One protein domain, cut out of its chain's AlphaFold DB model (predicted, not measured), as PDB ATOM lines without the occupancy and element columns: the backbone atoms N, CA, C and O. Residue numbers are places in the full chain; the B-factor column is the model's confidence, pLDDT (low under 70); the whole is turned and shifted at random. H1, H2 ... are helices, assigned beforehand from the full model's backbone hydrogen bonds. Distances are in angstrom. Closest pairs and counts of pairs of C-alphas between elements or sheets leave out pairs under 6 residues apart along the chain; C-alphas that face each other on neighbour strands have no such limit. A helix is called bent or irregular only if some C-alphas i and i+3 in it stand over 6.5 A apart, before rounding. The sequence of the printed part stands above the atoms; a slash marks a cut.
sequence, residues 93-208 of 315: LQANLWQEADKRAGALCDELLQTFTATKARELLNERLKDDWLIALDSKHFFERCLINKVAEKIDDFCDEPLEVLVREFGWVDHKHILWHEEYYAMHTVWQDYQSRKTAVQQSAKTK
ATOM      1  N   LEU A  93     -32.838   5.177 -31.717       56.38
ATOM      2  CA  LEU A  93     -32.315   6.496 -31.367       56.38
ATOM      3  C   LEU A  93     -31.201   6.385 -30.319       56.38
ATOM      4  O   LEU A  93     -30.136   6.965 -30.512       56.38
ATOM      5  N   GLN A  94     -31.414   5.601 -29.261       62.22
ATOM      6  CA  GLN A  94     -30.398   5.362 -28.233       62.22
ATOM      7  C   GLN A  94     -29.159   4.668 -28.803       62.22
ATOM      8  O   GLN A  94     -28.042   5.091 -28.519       62.22
ATOM      9  N   ALA A  95     -29.338   3.662 -29.665       65.56
ATOM     10  CA  ALA A  95     -28.224   2.997 -30.337       65.56
ATOM     11  C   ALA A  95     -27.409   3.970 -31.204       65.56
ATOM     12  O   ALA A  95     -26.180   3.943 -31.166       65.56
ATOM     13  N   ASN A  96     -28.073   4.865 -31.941       70.31
ATOM     14  CA  ASN A  96     -27.397   5.876 -32.755       70.31
ATOM     15  C   ASN A  96     -26.631   6.890 -31.891       70.31
ATOM     16  O   ASN A  96     -25.499   7.241 -32.219       70.31
ATOM     17  N   LEU A  97     -27.224   7.343 -30.780       67.62
ATOM     18  CA  LEU A  97     -26.558   8.238 -29.829       67.62
ATOM     19  C   LEU A  97     -25.327   7.575 -29.211       67.62
ATOM     20  O   LEU A  97     -24.272   8.199 -29.142       67.62
ATOM     21  N   TRP A  98     -25.442   6.304 -28.828       73.44
ATOM     22  CA  TRP A  98     -24.332   5.532 -28.282       73.44
ATOM     23  C   TRP A  98     -23.203   5.332 -29.301       73.44
ATOM     24  O   TRP A  98     -22.039   5.512 -28.959       73.44
ATOM     25  N   GLN A  99     -23.519   5.038 -30.567       78.19
ATOM     26  CA  GLN A  99     -22.506   4.911 -31.624       78.19
ATOM     27  C   GLN A  99     -21.747   6.221 -31.864       78.19
ATOM     28  O   GLN A  99     -20.521   6.216 -31.993       78.19
ATOM     29  N   GLU A 100     -22.453   7.354 -31.898       79.38
ATOM     30  CA  GLU A 100     -21.805   8.664 -32.019       79.38
ATOM     31  C   GLU A 100     -20.968   9.012 -30.784       79.38
ATOM     32  O   GLU A 100     -19.898   9.612 -30.919       79.38
ATOM     33  N   ALA A 101     -21.439   8.642 -29.591       81.44
ATOM     34  CA  ALA A 101     -20.708   8.817 -28.344       81.44
ATOM     35  C   ALA A 101     -19.399   8.022 -28.356       81.44
ATOM     36  O   ALA A 101     -18.341   8.595 -28.106       81.44
ATOM     37  N   ASP A 102     -19.465   6.734 -28.707       87.06
ATOM     38  CA  ASP A 102     -18.316   5.830 -28.773       87.06
ATOM     39  C   ASP A 102     -17.271   6.335 -29.766       87.06
ATOM     40  O   ASP A 102     -16.088   6.430 -29.437       87.06
ATOM     41  N   LYS A 103     -17.714   6.776 -30.946       90.62
ATOM     42  CA  LYS A 103     -16.834   7.347 -31.966       90.62
ATOM     43  C   LYS A 103     -16.137   8.623 -31.488       90.62
ATOM     44  O   LYS A 103     -14.924   8.750 -31.655       90.62
ATOM     45  N   ARG A 104     -16.877   9.577 -30.905       90.25
ATOM     46  CA  ARG A 104     -16.295  10.831 -30.387       90.25
ATOM     47  C   ARG A 104     -15.346  10.572 -29.221       90.25
ATOM     48  O   ARG A 104     -14.269  11.160 -29.172       90.25
ATOM     49  N   ALA A 105     -15.741   9.700 -28.298       91.56
ATOM     50  CA  ALA A 105     -14.944   9.326 -27.140       91.56
ATOM     51  C   ALA A 105     -13.657   8.600 -27.546       91.56
ATOM     52  O   ALA A 105     -12.590   8.915 -27.025       91.56
ATOM     53  N   GLY A 106     -13.740   7.684 -28.514       92.06
ATOM     54  CA  GLY A 106     -12.583   7.003 -29.089       92.06
ATOM     55  C   GLY A 106     -11.600   7.982 -29.726       92.06
ATOM     56  O   GLY A 106     -10.421   7.952 -29.390       92.06
ATOM     57  N   ALA A 107     -12.091   8.910 -30.554       93.56
ATOM     58  CA  ALA A 107     -11.248   9.941 -31.164       93.56
ATOM     59  C   ALA A 107     -10.546  10.815 -30.110       93.56
ATOM     60  O   ALA A 107      -9.337  11.020 -30.188       93.56
ATOM     61  N   LEU A 108     -11.276  11.270 -29.083       93.12
ATOM     62  CA  LEU A 108     -10.684  12.016 -27.970       93.12
ATOM     63  C   LEU A 108      -9.622  11.185 -27.229       93.12
ATOM     64  O   LEU A 108      -8.545  11.699 -26.943       93.12
ATOM     65  N   CYS A 109      -9.906   9.919 -26.925       94.06
ATOM     66  CA  CYS A 109      -8.968   9.029 -26.240       94.06
ATOM     67  C   CYS A 109      -7.663   8.863 -27.038       94.06
ATOM     68  O   CYS A 109      -6.575   9.045 -26.493       94.06
ATOM     69  N   ASP A 110      -7.769   8.609 -28.345       93.75
ATOM     70  CA  ASP A 110      -6.619   8.429 -29.237       93.75
ATOM     71  C   ASP A 110      -5.773   9.701 -29.377       93.75
ATOM     72  O   ASP A 110      -4.545   9.630 -29.466       93.75
ATOM     73  N   GLU A 111      -6.412  10.870 -29.385       93.00
ATOM     74  CA  GLU A 111      -5.713  12.152 -29.382       93.00
ATOM     75  C   GLU A 111      -5.038  12.424 -28.029       93.00
ATOM     76  O   GLU A 111      -3.896  12.880 -27.993       93.00
ATOM     77  N   LEU A 112      -5.696  12.104 -26.910       91.62
ATOM     78  CA  LEU A 112      -5.134  12.284 -25.570       91.62
ATOM     79  C   LEU A 112      -3.920  11.393 -25.314       91.62
ATOM     80  O   LEU A 112      -2.967  11.861 -24.694       91.62
ATOM     81  N   LEU A 113      -3.903  10.171 -25.846       89.06
ATOM     82  CA  LEU A 113      -2.730   9.289 -25.813       89.06
ATOM     83  C   LEU A 113      -1.504   9.902 -26.503       89.06
ATOM     84  O   LEU A 113      -0.368   9.601 -26.147       89.06
ATOM     85  N   GLN A 114      -1.720  10.790 -27.475       90.81
ATOM     86  CA  GLN A 114      -0.648  11.516 -28.160       90.81
ATOM     87  C   GLN A 114      -0.264  12.813 -27.433       90.81
ATOM     88  O   GLN A 114       0.745  13.443 -27.767       90.81
ATOM     89  N   THR A 115      -1.051  13.236 -26.440       84.06
ATOM     90  CA  THR A 115      -0.715  14.377 -25.592       84.06
ATOM     91  C   THR A 115       0.104  13.917 -24.394       84.06
ATOM     92  O   THR A 115      -0.294  13.037 -23.648       84.06
ATOM     93  N   PHE A 116       1.244  14.558 -24.163       80.44
ATOM     94  CA  PHE A 116       2.115  14.238 -23.024       80.44
ATOM     95  C   PHE A 116       2.006  15.260 -21.888       80.44
ATOM     96  O   PHE A 116       2.719  15.147 -20.899       80.44
ATOM     97  N   THR A 117       1.154  16.285 -22.039       86.31
ATOM     98  CA  THR A 117       1.077  17.411 -21.095       86.31
ATOM     99  C   THR A 117      -0.352  17.740 -20.690       86.31
ATOM    100  O   THR A 117      -1.275  17.699 -21.509       86.31
ATOM    101  N   ALA A 118      -0.520  18.171 -19.443       81.62
ATOM    102  CA  ALA A 118      -1.806  18.547 -18.870       81.62
ATOM    103  C   ALA A 118      -2.417  19.772 -19.567       81.62
ATOM    104  O   ALA A 118      -3.636  19.880 -19.693       81.62
ATOM    105  N   THR A 119      -1.587  20.712 -20.034       86.00
ATOM    106  CA  THR A 119      -2.061  21.901 -20.759       86.00
ATOM    107  C   THR A 119      -2.705  21.507 -22.081       86.00
ATOM    108  O   THR A 119      -3.834  21.914 -22.346       86.00
ATOM    109  N   LYS A 120      -2.032  20.664 -22.877       87.00
ATOM    110  CA  LYS A 120      -2.565  20.238 -24.174       87.00
ATOM    111  C   LYS A 120      -3.788  19.338 -24.019       87.00
ATOM    112  O   LYS A 120      -4.761  19.537 -24.737       87.00
ATOM    113  N   ALA A 121      -3.770  18.430 -23.043       85.06
ATOM    114  CA  ALA A 121      -4.929  17.609 -22.706       85.06
ATOM    115  C   ALA A 121      -6.149  18.471 -22.337       85.06
ATOM    116  O   ALA A 121      -7.250  18.230 -22.827       85.06
ATOM    117  N   ARG A 122      -5.957  19.530 -21.536       86.44
ATOM    118  CA  ARG A 122      -7.038  20.444 -21.141       86.44
ATOM    119  C   ARG A 122      -7.560  21.287 -22.302       86.44
ATOM    120  O   ARG A 122      -8.764  21.491 -22.393       86.44
ATOM    121  N   GLU A 123      -6.686  21.783 -23.176       85.94
ATOM    122  CA  GLU A 123      -7.103  22.486 -24.398       85.94
ATOM    123  C   GLU A 123      -7.983  21.596 -25.273       85.94
ATOM    124  O   GLU A 123      -9.069  22.012 -25.669       85.94
ATOM    125  N   LEU A 124      -7.526  20.369 -25.519       87.31
ATOM    126  CA  LEU A 124      -8.194  19.409 -26.386       87.31
ATOM    127  C   LEU A 124      -9.540  18.969 -25.804       87.31
ATOM    128  O   LEU A 124     -10.551  18.958 -26.505       87.31
ATOM    129  N   LEU A 125      -9.579  18.698 -24.498       85.75
ATOM    130  CA  LEU A 125     -10.817  18.416 -23.781       85.75
ATOM    131  C   LEU A 125     -11.788  19.602 -23.873       85.75
ATOM    132  O   LEU A 125     -12.936  19.420 -24.261       85.75
ATOM    133  N   ASN A 126     -11.332  20.824 -23.588       82.00
ATOM    134  CA  ASN A 126     -12.168  22.025 -23.666       82.00
ATOM    135  C   ASN A 126     -12.676  22.312 -25.082       82.00
ATOM    136  O   ASN A 126     -13.755  22.874 -25.237       82.00
ATOM    137  N   GLU A 127     -11.899  21.987 -26.112       85.12
ATOM    138  CA  GLU A 127     -12.327  22.103 -27.503       85.12
ATOM    139  C   GLU A 127     -13.413  21.077 -27.830       85.12
ATOM    140  O   GLU A 127     -14.457  21.445 -28.364       85.12
ATOM    141  N   ARG A 128     -13.225  19.815 -27.429       83.69
ATOM    142  CA  ARG A 128     -14.216  18.748 -27.635       83.69
ATOM    143  C   ARG A 128     -15.520  19.004 -26.897       83.69
ATOM    144  O   ARG A 128     -16.586  18.777 -27.454       83.69
ATOM    145  N   LEU A 129     -15.439  19.526 -25.680       79.00
ATOM    146  CA  LEU A 129     -16.590  19.843 -24.839       79.00
ATOM    147  C   LEU A 129     -17.447  21.011 -25.365       79.00
ATOM    148  O   LEU A 129     -18.566  21.190 -24.895       79.00
ATOM    149  N   LYS A 130     -16.959  21.782 -26.348       78.06
ATOM    150  CA  LYS A 130     -17.740  22.821 -27.042       78.06
ATOM    151  C   LYS A 130     -18.593  22.288 -28.194       78.06
ATOM    152  O   LYS A 130     -19.303  23.081 -28.798       78.06
ATOM    153  N   ASP A 131     -18.489  21.004 -28.541       75.44
ATOM    154  CA  ASP A 131     -19.313  20.412 -29.597       75.44
ATOM    155  C   ASP A 131     -20.800  20.538 -29.224       75.44
ATOM    156  O   ASP A 131     -21.218  20.075 -28.158       75.44
ATOM    157  N   ASP A 132     -21.599  21.140 -30.110       70.19
ATOM    158  CA  ASP A 132     -23.042  21.345 -29.919       70.19
ATOM    159  C   ASP A 132     -23.772  20.020 -29.642       70.19
ATOM    160  O   ASP A 132     -24.801  19.984 -28.963       70.19
ATOM    161  N   TRP A 133     -23.216  18.898 -30.108       75.62
ATOM    162  CA  TRP A 133     -23.751  17.566 -29.843       75.62
ATOM    163  C   TRP A 133     -23.747  17.186 -28.347       75.62
ATOM    164  O   TRP A 133     -24.605  16.418 -27.909       75.62
ATOM    165  N   LEU A 134     -22.834  17.747 -27.546       66.88
ATOM    166  CA  LEU A 134     -22.712  17.499 -26.102       66.88
ATOM    167  C   LEU A 134     -23.603  18.404 -25.241       66.88
ATOM    168  O   LEU A 134     -23.594  18.278 -24.014       66.88
ATOM    169  N   ILE A 135     -24.383  19.295 -25.860       60.62
ATOM    170  CA  ILE A 135     -25.375  20.120 -25.157       60.62
ATOM    171  C   ILE A 135     -26.496  19.235 -24.597       60.62
ATOM    172  O   ILE A 135     -26.991  19.475 -23.496       60.62
ATOM    173  N   ALA A 136     -26.881  18.186 -25.331       54.47
ATOM    174  CA  ALA A 136     -27.903  17.249 -24.887       54.47
ATOM    175  C   ALA A 136     -27.392  16.372 -23.730       54.47
ATOM    176  O   ALA A 136     -26.328  15.755 -23.814       54.47
ATOM    177  N   LEU A 137     -28.189  16.276 -22.660       51.03
ATOM    178  CA  LEU A 137     -27.821  15.551 -21.440       51.03
ATOM    179  C   LEU A 137     -27.534  14.062 -21.699       51.03
ATOM    180  O   LEU A 137     -26.543  13.536 -21.192       51.03
ATOM    181  N   ASP A 138     -28.347  13.413 -22.538       52.03
ATOM    182  CA  ASP A 138     -28.160  12.007 -22.915       52.03
ATOM    183  C   ASP A 138     -26.841  11.804 -23.676       52.03
ATOM    184  O   ASP A 138     -26.066  10.905 -23.354       52.03
ATOM    185  N   SER A 139     -26.528  12.689 -24.629       65.38
ATOM    186  CA  SER A 139     -25.265  12.665 -25.380       65.38
ATOM    187  C   SER A 139     -24.053  12.805 -24.462       65.38
ATOM    188  O   SER A 139     -23.071  12.078 -24.620       65.38
ATOM    189  N   LYS A 140     -24.126  13.703 -23.471       66.56
ATOM    190  CA  LYS A 140     -23.062  13.916 -22.483       66.56
ATOM    191  C   LYS A 140     -22.832  12.672 -21.626       66.56
ATOM    192  O   LYS A 140     -21.685  12.270 -21.434       66.56
ATOM    193  N   HIS A 141     -23.914  12.051 -21.156       68.69
ATOM    194  CA  HIS A 141     -23.854  10.826 -20.363       68.69
ATOM    195  C   HIS A 141     -23.232   9.666 -21.151       68.69
ATOM    196  O   HIS A 141     -22.304   9.016 -20.668       68.69
ATOM    197  N   PHE A 142     -23.686   9.436 -22.389       71.62
ATOM    198  CA  PHE A 142     -23.111   8.389 -23.236       71.62
ATOM    199  C   PHE A 142     -21.648   8.667 -23.577       71.62
ATOM    200  O   PHE A 142     -20.833   7.748 -23.562       71.62
ATOM    201  N   PHE A 143     -21.292   9.925 -23.843       81.25
ATOM    202  CA  PHE A 143     -19.922  10.313 -24.162       81.25
ATOM    203  C   PHE A 143     -18.953  10.035 -23.016       81.25
ATOM    204  O   PHE A 143     -17.928   9.393 -23.232       81.25
ATOM    205  N   GLU A 144     -19.282  10.480 -21.803       83.31
ATOM    206  CA  GLU A 144     -18.449  10.235 -20.627       83.31
ATOM    207  C   GLU A 144     -18.288   8.732 -20.363       83.31
ATOM    208  O   GLU A 144     -17.175   8.256 -20.132       83.31
ATOM    209  N   ARG A 145     -19.384   7.973 -20.485       77.25
ATOM    210  CA  ARG A 145     -19.383   6.518 -20.304       77.25
ATOM    211  C   ARG A 145     -18.532   5.796 -21.348       77.25
ATOM    212  O   ARG A 145     -17.808   4.860 -21.017       77.25
ATOM    213  N   CYS A 146     -18.587   6.212 -22.606       83.06
ATOM    214  CA  CYS A 146     -17.704   5.661 -23.627       83.06
ATOM    215  C   CYS A 146     -16.244   6.052 -23.358       83.06
ATOM    216  O   CYS A 146     -15.363   5.201 -23.443       83.06
ATOM    217  N   LEU A 147     -15.983   7.306 -22.980       88.19
ATOM    218  CA  LEU A 147     -14.629   7.810 -22.758       88.19
ATOM    219  C   LEU A 147     -13.921   7.061 -21.631       88.19
ATOM    220  O   LEU A 147     -12.790   6.622 -21.819       88.19
ATOM    221  N   ILE A 148     -14.587   6.859 -20.496       84.44
ATOM    222  CA  ILE A 148     -13.980   6.157 -19.363       84.44
ATOM    223  C   ILE A 148     -13.648   4.699 -19.688       84.44
ATOM    224  O   ILE A 148     -12.593   4.211 -19.294       84.44
ATOM    225  N   ASN A 149     -14.492   4.027 -20.480       83.44
ATOM    226  CA  ASN A 149     -14.226   2.668 -20.948       83.44
ATOM    227  C   ASN A 149     -13.014   2.627 -21.886       83.44
ATOM    228  O   ASN A 149     -12.120   1.810 -21.686       83.44
ATOM    229  N   LYS A 150     -12.924   3.546 -22.859       89.31
ATOM    230  CA  LYS A 150     -11.763   3.618 -23.764       89.31
ATOM    231  C   LYS A 150     -10.464   3.932 -23.025       89.31
ATOM    232  O   LYS A 150      -9.415   3.421 -23.404       89.31
ATOM    233  N   VAL A 151     -10.521   4.772 -21.992       88.56
ATOM    234  CA  VAL A 151      -9.358   5.083 -21.151       88.56
ATOM    235  C   VAL A 151      -8.960   3.864 -20.320       88.56
ATOM    236  O   VAL A 151      -7.778   3.553 -20.256       88.56
ATOM    237  N   ALA A 152      -9.921   3.136 -19.744       83.31
ATOM    238  CA  ALA A 152      -9.649   1.906 -19.000       83.31
ATOM    239  C   ALA A 152      -9.019   0.814 -19.883       83.31
ATOM    240  O   ALA A 152      -8.075   0.156 -19.458       83.31
ATOM    241  N   GLU A 153      -9.498   0.650 -21.122       87.44
ATOM    242  CA  GLU A 153      -8.941  -0.298 -22.101       87.44
ATOM    243  C   GLU A 153      -7.473  -0.004 -22.456       87.44
ATOM    244  O   GLU A 153      -6.723  -0.928 -22.760       87.44
ATOM    245  N   LYS A 154      -7.069   1.272 -22.433       89.31
ATOM    246  CA  LYS A 154      -5.737   1.744 -22.853       89.31
ATOM    247  C   LYS A 154      -4.941   2.364 -21.703       89.31
ATOM    248  O   LYS A 154      -4.061   3.192 -21.932       89.31
ATOM    249  N   ILE A 155      -5.267   2.004 -20.464       85.50
ATOM    250  CA  ILE A 155      -4.763   2.694 -19.270       85.50
ATOM    251  C   ILE A 155      -3.232   2.640 -19.168       85.50
ATOM    252  O   ILE A 155      -2.600   3.632 -18.802       85.50
ATOM    253  N   ASP A 156      -2.628   1.523 -19.576       83.81
ATOM    254  CA  ASP A 156      -1.174   1.318 -19.561       83.81
ATOM    255  C   ASP A 156      -0.427   2.240 -20.540       83.81
ATOM    256  O   ASP A 156       0.727   2.594 -20.297       83.81
ATOM    257  N   ASP A 157      -1.091   2.673 -21.616       89.50
ATOM    258  CA  ASP A 157      -0.518   3.566 -22.630       89.50
ATOM    259  C   ASP A 157      -0.671   5.054 -22.257       89.50
ATOM    260  O   ASP A 157      -0.056   5.929 -22.874       89.50
ATOM    261  N   PHE A 158      -1.484   5.371 -21.242       84.12
ATOM    262  CA  PHE A 158      -1.740   6.748 -20.824       84.12
ATOM    263  C   PHE A 158      -0.588   7.339 -20.018       84.12
ATOM    264  O   PHE A 158      -0.075   6.739 -19.074       84.12
ATOM    265  N   CYS A 159      -0.250   8.590 -20.325       86.56
ATOM    266  CA  CYS A 159       0.618   9.399 -19.478       86.56
ATOM    267  C   CYS A 159      -0.149   9.970 -18.275       86.56
ATOM    268  O   CYS A 159      -1.341  10.274 -18.365       86.56
ATOM    269  N   ASP A 160       0.567  10.193 -17.172       82.31
ATOM    270  CA  ASP A 160      -0.021  10.634 -15.900       82.31
ATOM    271  C   ASP A 160      -0.703  12.008 -15.997       82.31
ATOM    272  O   ASP A 160      -1.765  12.217 -15.415       82.31
ATOM    273  N   GLU A 161      -0.119  12.943 -16.752       87.44
ATOM    274  CA  GLU A 161      -0.627  14.315 -16.865       87.44
ATOM    275  C   GLU A 161      -2.004  14.409 -17.565       87.44
ATOM    276  O   GLU A 161      -2.920  15.003 -16.989       87.44
ATOM    277  N   PRO A 162      -2.213  13.842 -18.773       86.50
ATOM    278  CA  PRO A 162      -3.544  13.767 -19.381       86.50
ATOM    279  C   PRO A 162      -4.560  13.001 -18.532       86.50
ATOM    280  O   PRO A 162      -5.714  13.421 -18.431       86.50
ATOM    281  N   LEU A 163      -4.134  11.902 -17.901       83.94
ATOM    282  CA  LEU A 163      -5.002  11.088 -17.055       83.94
ATOM    283  C   LEU A 163      -5.499  11.881 -15.838       83.94
ATOM    284  O   LEU A 163      -6.688  11.855 -15.522       83.94
ATOM    285  N   GLU A 164      -4.619  12.654 -15.198       83.50
ATOM    286  CA  GLU A 164      -4.985  13.544 -14.095       83.50
ATOM    287  C   GLU A 164      -6.011  14.601 -14.522       83.50
ATOM    288  O   GLU A 164      -6.945  14.893 -13.770       83.50
ATOM    289  N   VAL A 165      -5.867  15.163 -15.727       83.25
ATOM    290  CA  VAL A 165      -6.850  16.110 -16.273       83.25
ATOM    291  C   VAL A 165      -8.214  15.439 -16.395       83.25
ATOM    292  O   VAL A 165      -9.187  15.994 -15.899       83.25
ATOM    293  N   LEU A 166      -8.298  14.245 -16.982       83.25
ATOM    294  CA  LEU A 166      -9.569  13.531 -17.128       83.25
ATOM    295  C   LEU A 166     -10.222  13.229 -15.775       83.25
ATOM    296  O   LEU A 166     -11.366  13.618 -15.546       83.25
ATOM    297  N   VAL A 167      -9.476  12.606 -14.860       80.00
ATOM    298  CA  VAL A 167      -9.976  12.241 -13.525       80.00
ATOM    299  C   VAL A 167     -10.505  13.468 -12.783       80.00
ATOM    300  O   VAL A 167     -11.549  13.402 -12.137       80.00
ATOM    301  N   ARG A 168      -9.815  14.609 -12.896       77.50
ATOM    302  CA  ARG A 168     -10.210  15.845 -12.215       77.50
ATOM    303  C   ARG A 168     -11.401  16.537 -12.871       77.50
ATOM    304  O   ARG A 168     -12.296  16.976 -12.159       77.50
ATOM    305  N   GLU A 169     -11.400  16.679 -14.194       78.94
ATOM    306  CA  GLU A 169     -12.437  17.436 -14.908       78.94
ATOM    307  C   GLU A 169     -13.771  16.678 -14.951       78.94
ATOM    308  O   GLU A 169     -14.825  17.309 -14.872       78.94
ATOM    309  N   PHE A 170     -13.739  15.343 -15.011       75.44
ATOM    310  CA  PHE A 170     -14.942  14.509 -14.940       75.44
ATOM    311  C   PHE A 170     -15.307  14.063 -13.520       75.44
ATOM    312  O   PHE A 170     -16.418  13.604 -13.287       75.44
ATOM    313  N   GLY A 171     -14.411  14.232 -12.546       72.44
ATOM    314  CA  GLY A 171     -14.683  13.827 -11.168       72.44
ATOM    315  C   GLY A 171     -14.815  12.312 -11.014       72.44
ATOM    316  O   GLY A 171     -15.612  11.853 -10.202       72.44
ATOM    317  N   TRP A 172     -14.042  11.536 -11.778       78.00
ATOM    318  CA  TRP A 172     -13.985  10.078 -11.666       78.00
ATOM    319  C   TRP A 172     -13.320   9.686 -10.348       78.00
ATOM    320  O   TRP A 172     -12.116   9.453 -10.282       78.00
ATOM    321  N   VAL A 173     -14.095   9.675  -9.269       65.94
ATOM    322  CA  VAL A 173     -13.651   9.253  -7.942       65.94
ATOM    323  C   VAL A 173     -14.337   7.959  -7.544       65.94
ATOM    324  O   VAL A 173     -15.508   7.733  -7.849       65.94
ATOM    325  N   ASP A 174     -13.604   7.111  -6.825       55.25
ATOM    326  CA  ASP A 174     -14.180   5.930  -6.196       55.25
ATOM    327  C   ASP A 174     -15.121   6.353  -5.062       55.25
ATOM    328  O   ASP A 174     -14.745   6.565  -3.903       55.25
ATOM    329  N   HIS A 175     -16.388   6.526  -5.419       53.25
ATOM    330  CA  HIS A 175     -17.454   6.541  -4.448       53.25
ATOM    331  C   HIS A 175     -17.606   5.110  -3.939       53.25
ATOM    332  O   HIS A 175     -18.236   4.282  -4.593       53.25
ATOM    333  N   LYS A 176     -17.106   4.856  -2.724       42.28
ATOM    334  CA  LYS A 176     -17.203   3.589  -1.965       42.28
ATOM    335  C   LYS A 176     -18.615   2.966  -1.856       42.28
ATOM    336  O   LYS A 176     -18.774   1.926  -1.227       42.28
ATOM    337  N   HIS A 177     -19.637   3.591  -2.440       37.50
ATOM    338  CA  HIS A 177     -21.035   3.171  -2.448       37.50
ATOM    339  C   HIS A 177     -21.635   2.938  -3.854       37.50
ATOM    340  O   HIS A 177     -22.804   2.575  -3.926       37.50
ATOM    341  N   ILE A 178     -20.883   3.103  -4.955       40.34
ATOM    342  CA  ILE A 178     -21.382   2.910  -6.344       40.34
ATOM    343  C   ILE A 178     -20.896   1.573  -6.961       40.34
ATOM    344  O   ILE A 178     -21.252   1.205  -8.076       40.34
ATOM    345  N   LEU A 179     -20.124   0.781  -6.212       32.91
ATOM    346  CA  LEU A 179     -19.422  -0.418  -6.696       32.91
ATOM    347  C   LEU A 179     -20.274  -1.699  -6.818       32.91
ATOM    348  O   LEU A 179     -19.780  -2.781  -6.514       32.91
ATOM    349  N   TRP A 180     -21.525  -1.623  -7.277       39.38
ATOM    350  CA  TRP A 180     -22.323  -2.843  -7.516       39.38
ATOM    351  C   TRP A 180     -23.018  -2.913  -8.879       39.38
ATOM    352  O   TRP A 180     -23.745  -3.865  -9.133       39.38
ATOM    353  N   HIS A 181     -22.750  -1.969  -9.784       42.19
ATOM    354  CA  HIS A 181     -23.107  -2.120 -11.195       42.19
ATOM    355  C   HIS A 181     -21.843  -2.370 -12.025       42.19
ATOM    356  O   HIS A 181     -20.889  -1.595 -11.931       42.19
ATOM    357  N   GLU A 182     -21.864  -3.402 -12.885       45.06
ATOM    358  CA  GLU A 182     -20.818  -3.681 -13.897       45.06
ATOM    359  C   GLU A 182     -20.435  -2.422 -14.699       45.06
ATOM    360  O   GLU A 182     -19.304  -2.263 -15.150       45.06
ATOM    361  N   GLU A 183     -21.372  -1.480 -14.800       48.91
ATOM    362  CA  GLU A 183     -21.260  -0.222 -15.527       48.91
ATOM    363  C   GLU A 183     -20.204   0.761 -14.979       48.91
ATOM    364  O   GLU A 183     -19.811   1.672 -15.704       48.91
ATOM    365  N   TYR A 184     -19.714   0.584 -13.744       59.72
ATOM    366  CA  TYR A 184     -18.733   1.484 -13.109       59.72
ATOM    367  C   TYR A 184     -17.347   0.855 -12.894       59.72
ATOM    368  O   TYR A 184     -16.465   1.477 -12.292       59.72
ATOM    369  N   TYR A 185     -17.112  -0.349 -13.424       64.88
ATOM    370  CA  TYR A 185     -15.827  -1.048 -13.304       64.88
ATOM    371  C   TYR A 185     -14.664  -0.270 -13.940       64.88
ATOM    372  O   TYR A 185     -13.572  -0.184 -13.370       64.88
ATOM    373  N   ALA A 186     -14.900   0.356 -15.097       67.75
ATOM    374  CA  ALA A 186     -13.904   1.193 -15.763       67.75
ATOM    375  C   ALA A 186     -13.503   2.404 -14.909       67.75
ATOM    376  O   ALA A 186     -12.319   2.709 -14.802       67.75
ATOM    377  N   MET A 187     -14.461   3.037 -14.222       64.94
ATOM    378  CA  MET A 187     -14.180   4.159 -13.322       64.94
ATOM    379  C   MET A 187     -13.270   3.755 -12.171       64.94
ATOM    380  O   MET A 187     -12.271   4.422 -11.905       64.94
ATOM    381  N   HIS A 188     -13.594   2.640 -11.517       66.88
ATOM    382  CA  HIS A 188     -12.772   2.101 -10.442       66.88
ATOM    383  C   HIS A 188     -11.363   1.750 -10.941       66.88
ATOM    384  O   HIS A 188     -10.382   2.093 -10.287       66.88
ATOM    385  N   THR A 189     -11.250   1.136 -12.124       72.06
ATOM    386  CA  THR A 189      -9.965   0.762 -12.739       72.06
ATOM    387  C   THR A 189      -9.090   1.991 -12.991       72.06
ATOM    388  O   THR A 189      -7.954   2.050 -12.525       72.06
ATOM    389  N   VAL A 190      -9.645   3.008 -13.656       70.62
ATOM    390  CA  VAL A 190      -8.949   4.268 -13.952       70.62
ATOM    391  C   VAL A 190      -8.529   4.984 -12.666       70.62
ATOM    392  O   VAL A 190      -7.403   5.474 -12.559       70.62
ATOM    393  N   TRP A 191      -9.407   5.029 -11.662       74.62
ATOM    394  CA  TRP A 191      -9.112   5.698 -10.398       74.62
ATOM    395  C   TRP A 191      -8.037   4.972  -9.576       74.62
ATOM    396  O   TRP A 191      -7.124   5.627  -9.068       74.62
ATOM    397  N   GLN A 192      -8.104   3.643  -9.456       71.12
ATOM    398  CA  GLN A 192      -7.102   2.842  -8.736       71.12
ATOM    399  C   GLN A 192      -5.714   2.976  -9.366       71.12
ATOM    400  O   GLN A 192      -4.724   3.154  -8.648       71.12
ATOM    401  N   ASP A 193      -5.639   2.933 -10.698       76.50
ATOM    402  CA  ASP A 193      -4.381   3.114 -11.415       76.50
ATOM    403  C   ASP A 193      -3.809   4.522 -11.175       76.50
ATOM    404  O   ASP A 193      -2.679   4.665 -10.697       76.50
ATOM    405  N   TYR A 194      -4.628   5.568 -11.338       77.69
ATOM    406  CA  TYR A 194      -4.229   6.946 -11.035       77.69
ATOM    407  C   TYR A 194      -3.691   7.112  -9.598       77.69
ATOM    408  O   TYR A 194      -2.630   7.715  -9.392       77.69
ATOM    409  N   GLN A 195      -4.374   6.561  -8.587       74.94
ATOM    410  CA  GLN A 195      -3.912   6.624  -7.191       74.94
ATOM    411  C   GLN A 195      -2.582   5.886  -6.988       74.94
ATOM    412  O   GLN A 195      -1.696   6.374  -6.274       74.94
ATOM    413  N   SER A 196      -2.411   4.731  -7.633       71.62
ATOM    414  CA  SER A 196      -1.186   3.931  -7.557       71.62
ATOM    415  C   SER A 196       0.015   4.696  -8.120       71.62
ATOM    416  O   SER A 196       1.059   4.789  -7.471       71.62
ATOM    417  N   ARG A 197      -0.150   5.359  -9.269       76.62
ATOM    418  CA  ARG A 197       0.906   6.191  -9.871       76.62
ATOM    419  C   ARG A 197       1.241   7.408  -9.012       76.62
ATOM    420  O   ARG A 197       2.411   7.676  -8.723       76.62
ATOM    421  N   LYS A 198       0.222   8.105  -8.505       76.69
ATOM    422  CA  LYS A 198       0.400   9.283  -7.641       76.69
ATOM    423  C   LYS A 198       1.150   8.952  -6.352       76.69
ATOM    424  O   LYS A 198       2.049   9.695  -5.943       76.69
ATOM    425  N   THR A 199       0.811   7.836  -5.707       71.56
ATOM    426  CA  THR A 199       1.493   7.387  -4.485       71.56
ATOM    427  C   THR A 199       2.939   6.965  -4.757       71.56
ATOM    428  O   THR A 199       3.819   7.336  -3.975       71.56
ATOM    429  N   ALA A 200       3.224   6.308  -5.887       69.88
ATOM    430  CA  ALA A 200       4.588   5.969  -6.303       69.88
ATOM    431  C   ALA A 200       5.465   7.220  -6.517       69.88
ATOM    432  O   ALA A 200       6.588   7.295  -6.003       69.88
ATOM    433  N   VAL A 201       4.938   8.254  -7.186       70.00
ATOM    434  CA  VAL A 201       5.642   9.537  -7.369       70.00
ATOM    435  C   VAL A 201       5.933  10.198  -6.018       70.00
ATOM    436  O   VAL A 201       7.070  10.596  -5.756       70.00
ATOM    437  N   GLN A 202       4.949  10.255  -5.115       64.31
ATOM    438  CA  GLN A 202       5.124  10.836  -3.778       64.31
ATOM    439  C   GLN A 202       6.144  10.075  -2.921       64.31
ATOM    440  O   GLN A 202       6.909  10.700  -2.180       64.31
ATOM    441  N   GLN A 203       6.186   8.745  -3.014       58.38
ATOM    442  CA  GLN A 203       7.188   7.931  -2.328       58.38
ATOM    443  C   GLN A 203       8.591   8.176  -2.901       58.38
ATOM    444  O   GLN A 203       9.515   8.405  -2.124       58.38
ATOM    445  N   SER A 204       8.744   8.252  -4.229       56.69
ATOM    446  CA  SER A 204      10.032   8.561  -4.875       56.69
ATOM    447  C   SER A 204      10.559   9.972  -4.549       56.69
ATOM    448  O   SER A 204      11.763  10.197  -4.406       56.69
ATOM    449  N   ALA A 205       9.657  10.943  -4.375       53.00
ATOM    450  CA  ALA A 205      10.003  12.300  -3.961       53.00
ATOM    451  C   ALA A 205      10.422  12.360  -2.481       53.00
ATOM    452  O   ALA A 205      11.322  13.124  -2.118       53.00
ATOM    453  N   LYS A 206       9.807  11.533  -1.621       53.75
ATOM    454  CA  LYS A 206      10.186  11.392  -0.208       53.75
ATOM    455  C   LYS A 206      11.536  10.690  -0.053       53.75
ATOM    456  O   LYS A 206      12.352  11.174   0.729       53.75
ATOM    457  N   THR A 207      11.815   9.642  -0.833       47.62
ATOM    458  CA  THR A 207      13.112   8.944  -0.797       47.62
ATOM    459  C   THR A 207      14.258   9.828  -1.285       47.62
ATOM    460  O   THR A 207      15.280   9.901  -0.612       47.62
ATOM    461  N   LYS A 208      14.062  10.639  -2.340       44.41
ATOM    462  CA  LYS A 208      15.042  11.668  -2.762       44.41
ATOM    463  C   LYS A 208      15.385  12.686  -1.668       44.41
ATOM    464  O   LYS A 208      16.489  13.226  -1.666       44.41
TER     465      LYS A 208
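What this domain is: This is residues 93 to 208 of the 315 residues of an uncharacterized protein of Methylophilaceae bacterium 11 (UniProt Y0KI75). The long helix H6 runs across H4 and H5, and its last residues, 199 to 208, stick out from a compact helical body as a free arm. In that body H1 crosses H4 over a broad contact, H2 folds back from the end of H1 as a hairpin, and H5 packs between H2 and H6, while the tiny H3 sits at the corner before H4. The printed part has 116 residues with six named helices, H1 to H6 in order along the chain, and no named strand; the class is all helix. The whole is compact, with a radius of gyration of the C-alphas of 14.9 A, yet elongated, spanning 55 by 34 by 20 A.

Where its parts are: H6, residues 182 to 208, is the longest helix, 40.6 A from C-alpha 182 at (-20.818, -3.681, -13.897) to C-alpha 208 at (15.042, 11.668, -2.762). It is irregular: C-alphas 183 and 186 are 7.5 A apart. H4 is residues 137 to 153, 24.7 A long, and H5 is residues 160 to 170, 15.4 A. H1, residues 93 to 113, starts at C-alpha 93 (-32.315, 6.496, -31.367) and is 30.2 A long. H2 is residues 118 to 128, 15.2 A, and H3 is residues 132 to 135.

How they stand to each other: H6 touches H4 with residues 186 to 190 alone; the closest C-alphas, of Ala 152 and Ala 186, are 5.4 A apart, at a steep tilt of 55 degrees, the same way. With residues 191 to 197 alone H6 touches H5, closest at the C-alphas of Val 167 and Trp 191, 7.3 A, at a steep tilt of 47 degrees, opposite ways. H4, the hub, touches H1 with 26 pairs of C-alphas within 8 A, closest at Ala 101 and Phe 143, 4.5 A, at a steep tilt of 46 degrees, the same way. H1 and H2 form a helical hairpin at a shallow tilt of 25 degrees, opposite ways; H1 touches H2 with residues 108 to 112 alone, and the closest C-alphas, of Leu 112 and Ala 121, are 6.0 A apart. H2 touches H5, closest at the C-alphas of Ala 118 and Glu 161, 4.8 A, at a steep tilt of 43 degrees, the same way. H3 and H4 only just touch, only at the corner, with 3 pairs of C-alphas within 8 A, closest at Leu 134 and Lys 140, 5.1 A. H1 and H6 are apart, as are H2 and H4. In H1, H2, H4 and H5 every O i to N i+4 pair is within hydrogen-bond range; in H6 it is 21 of 23, and H3 is too short for such a pair.

The domain as a whole: The C-alphas farthest apart, of Leu 93 and Lys 208, are 55.6 A apart. Without residues 199 to 208, which stand free, the body spans 39 by 35 by 19 A. The printed part has no cut, and the link from H5 to H6, 11 residues, is long. Mean pLDDT of the printed part is 74.2; 36 residues are under 70, among them residues 134 to 141, 173 to 188 and 202 to 208.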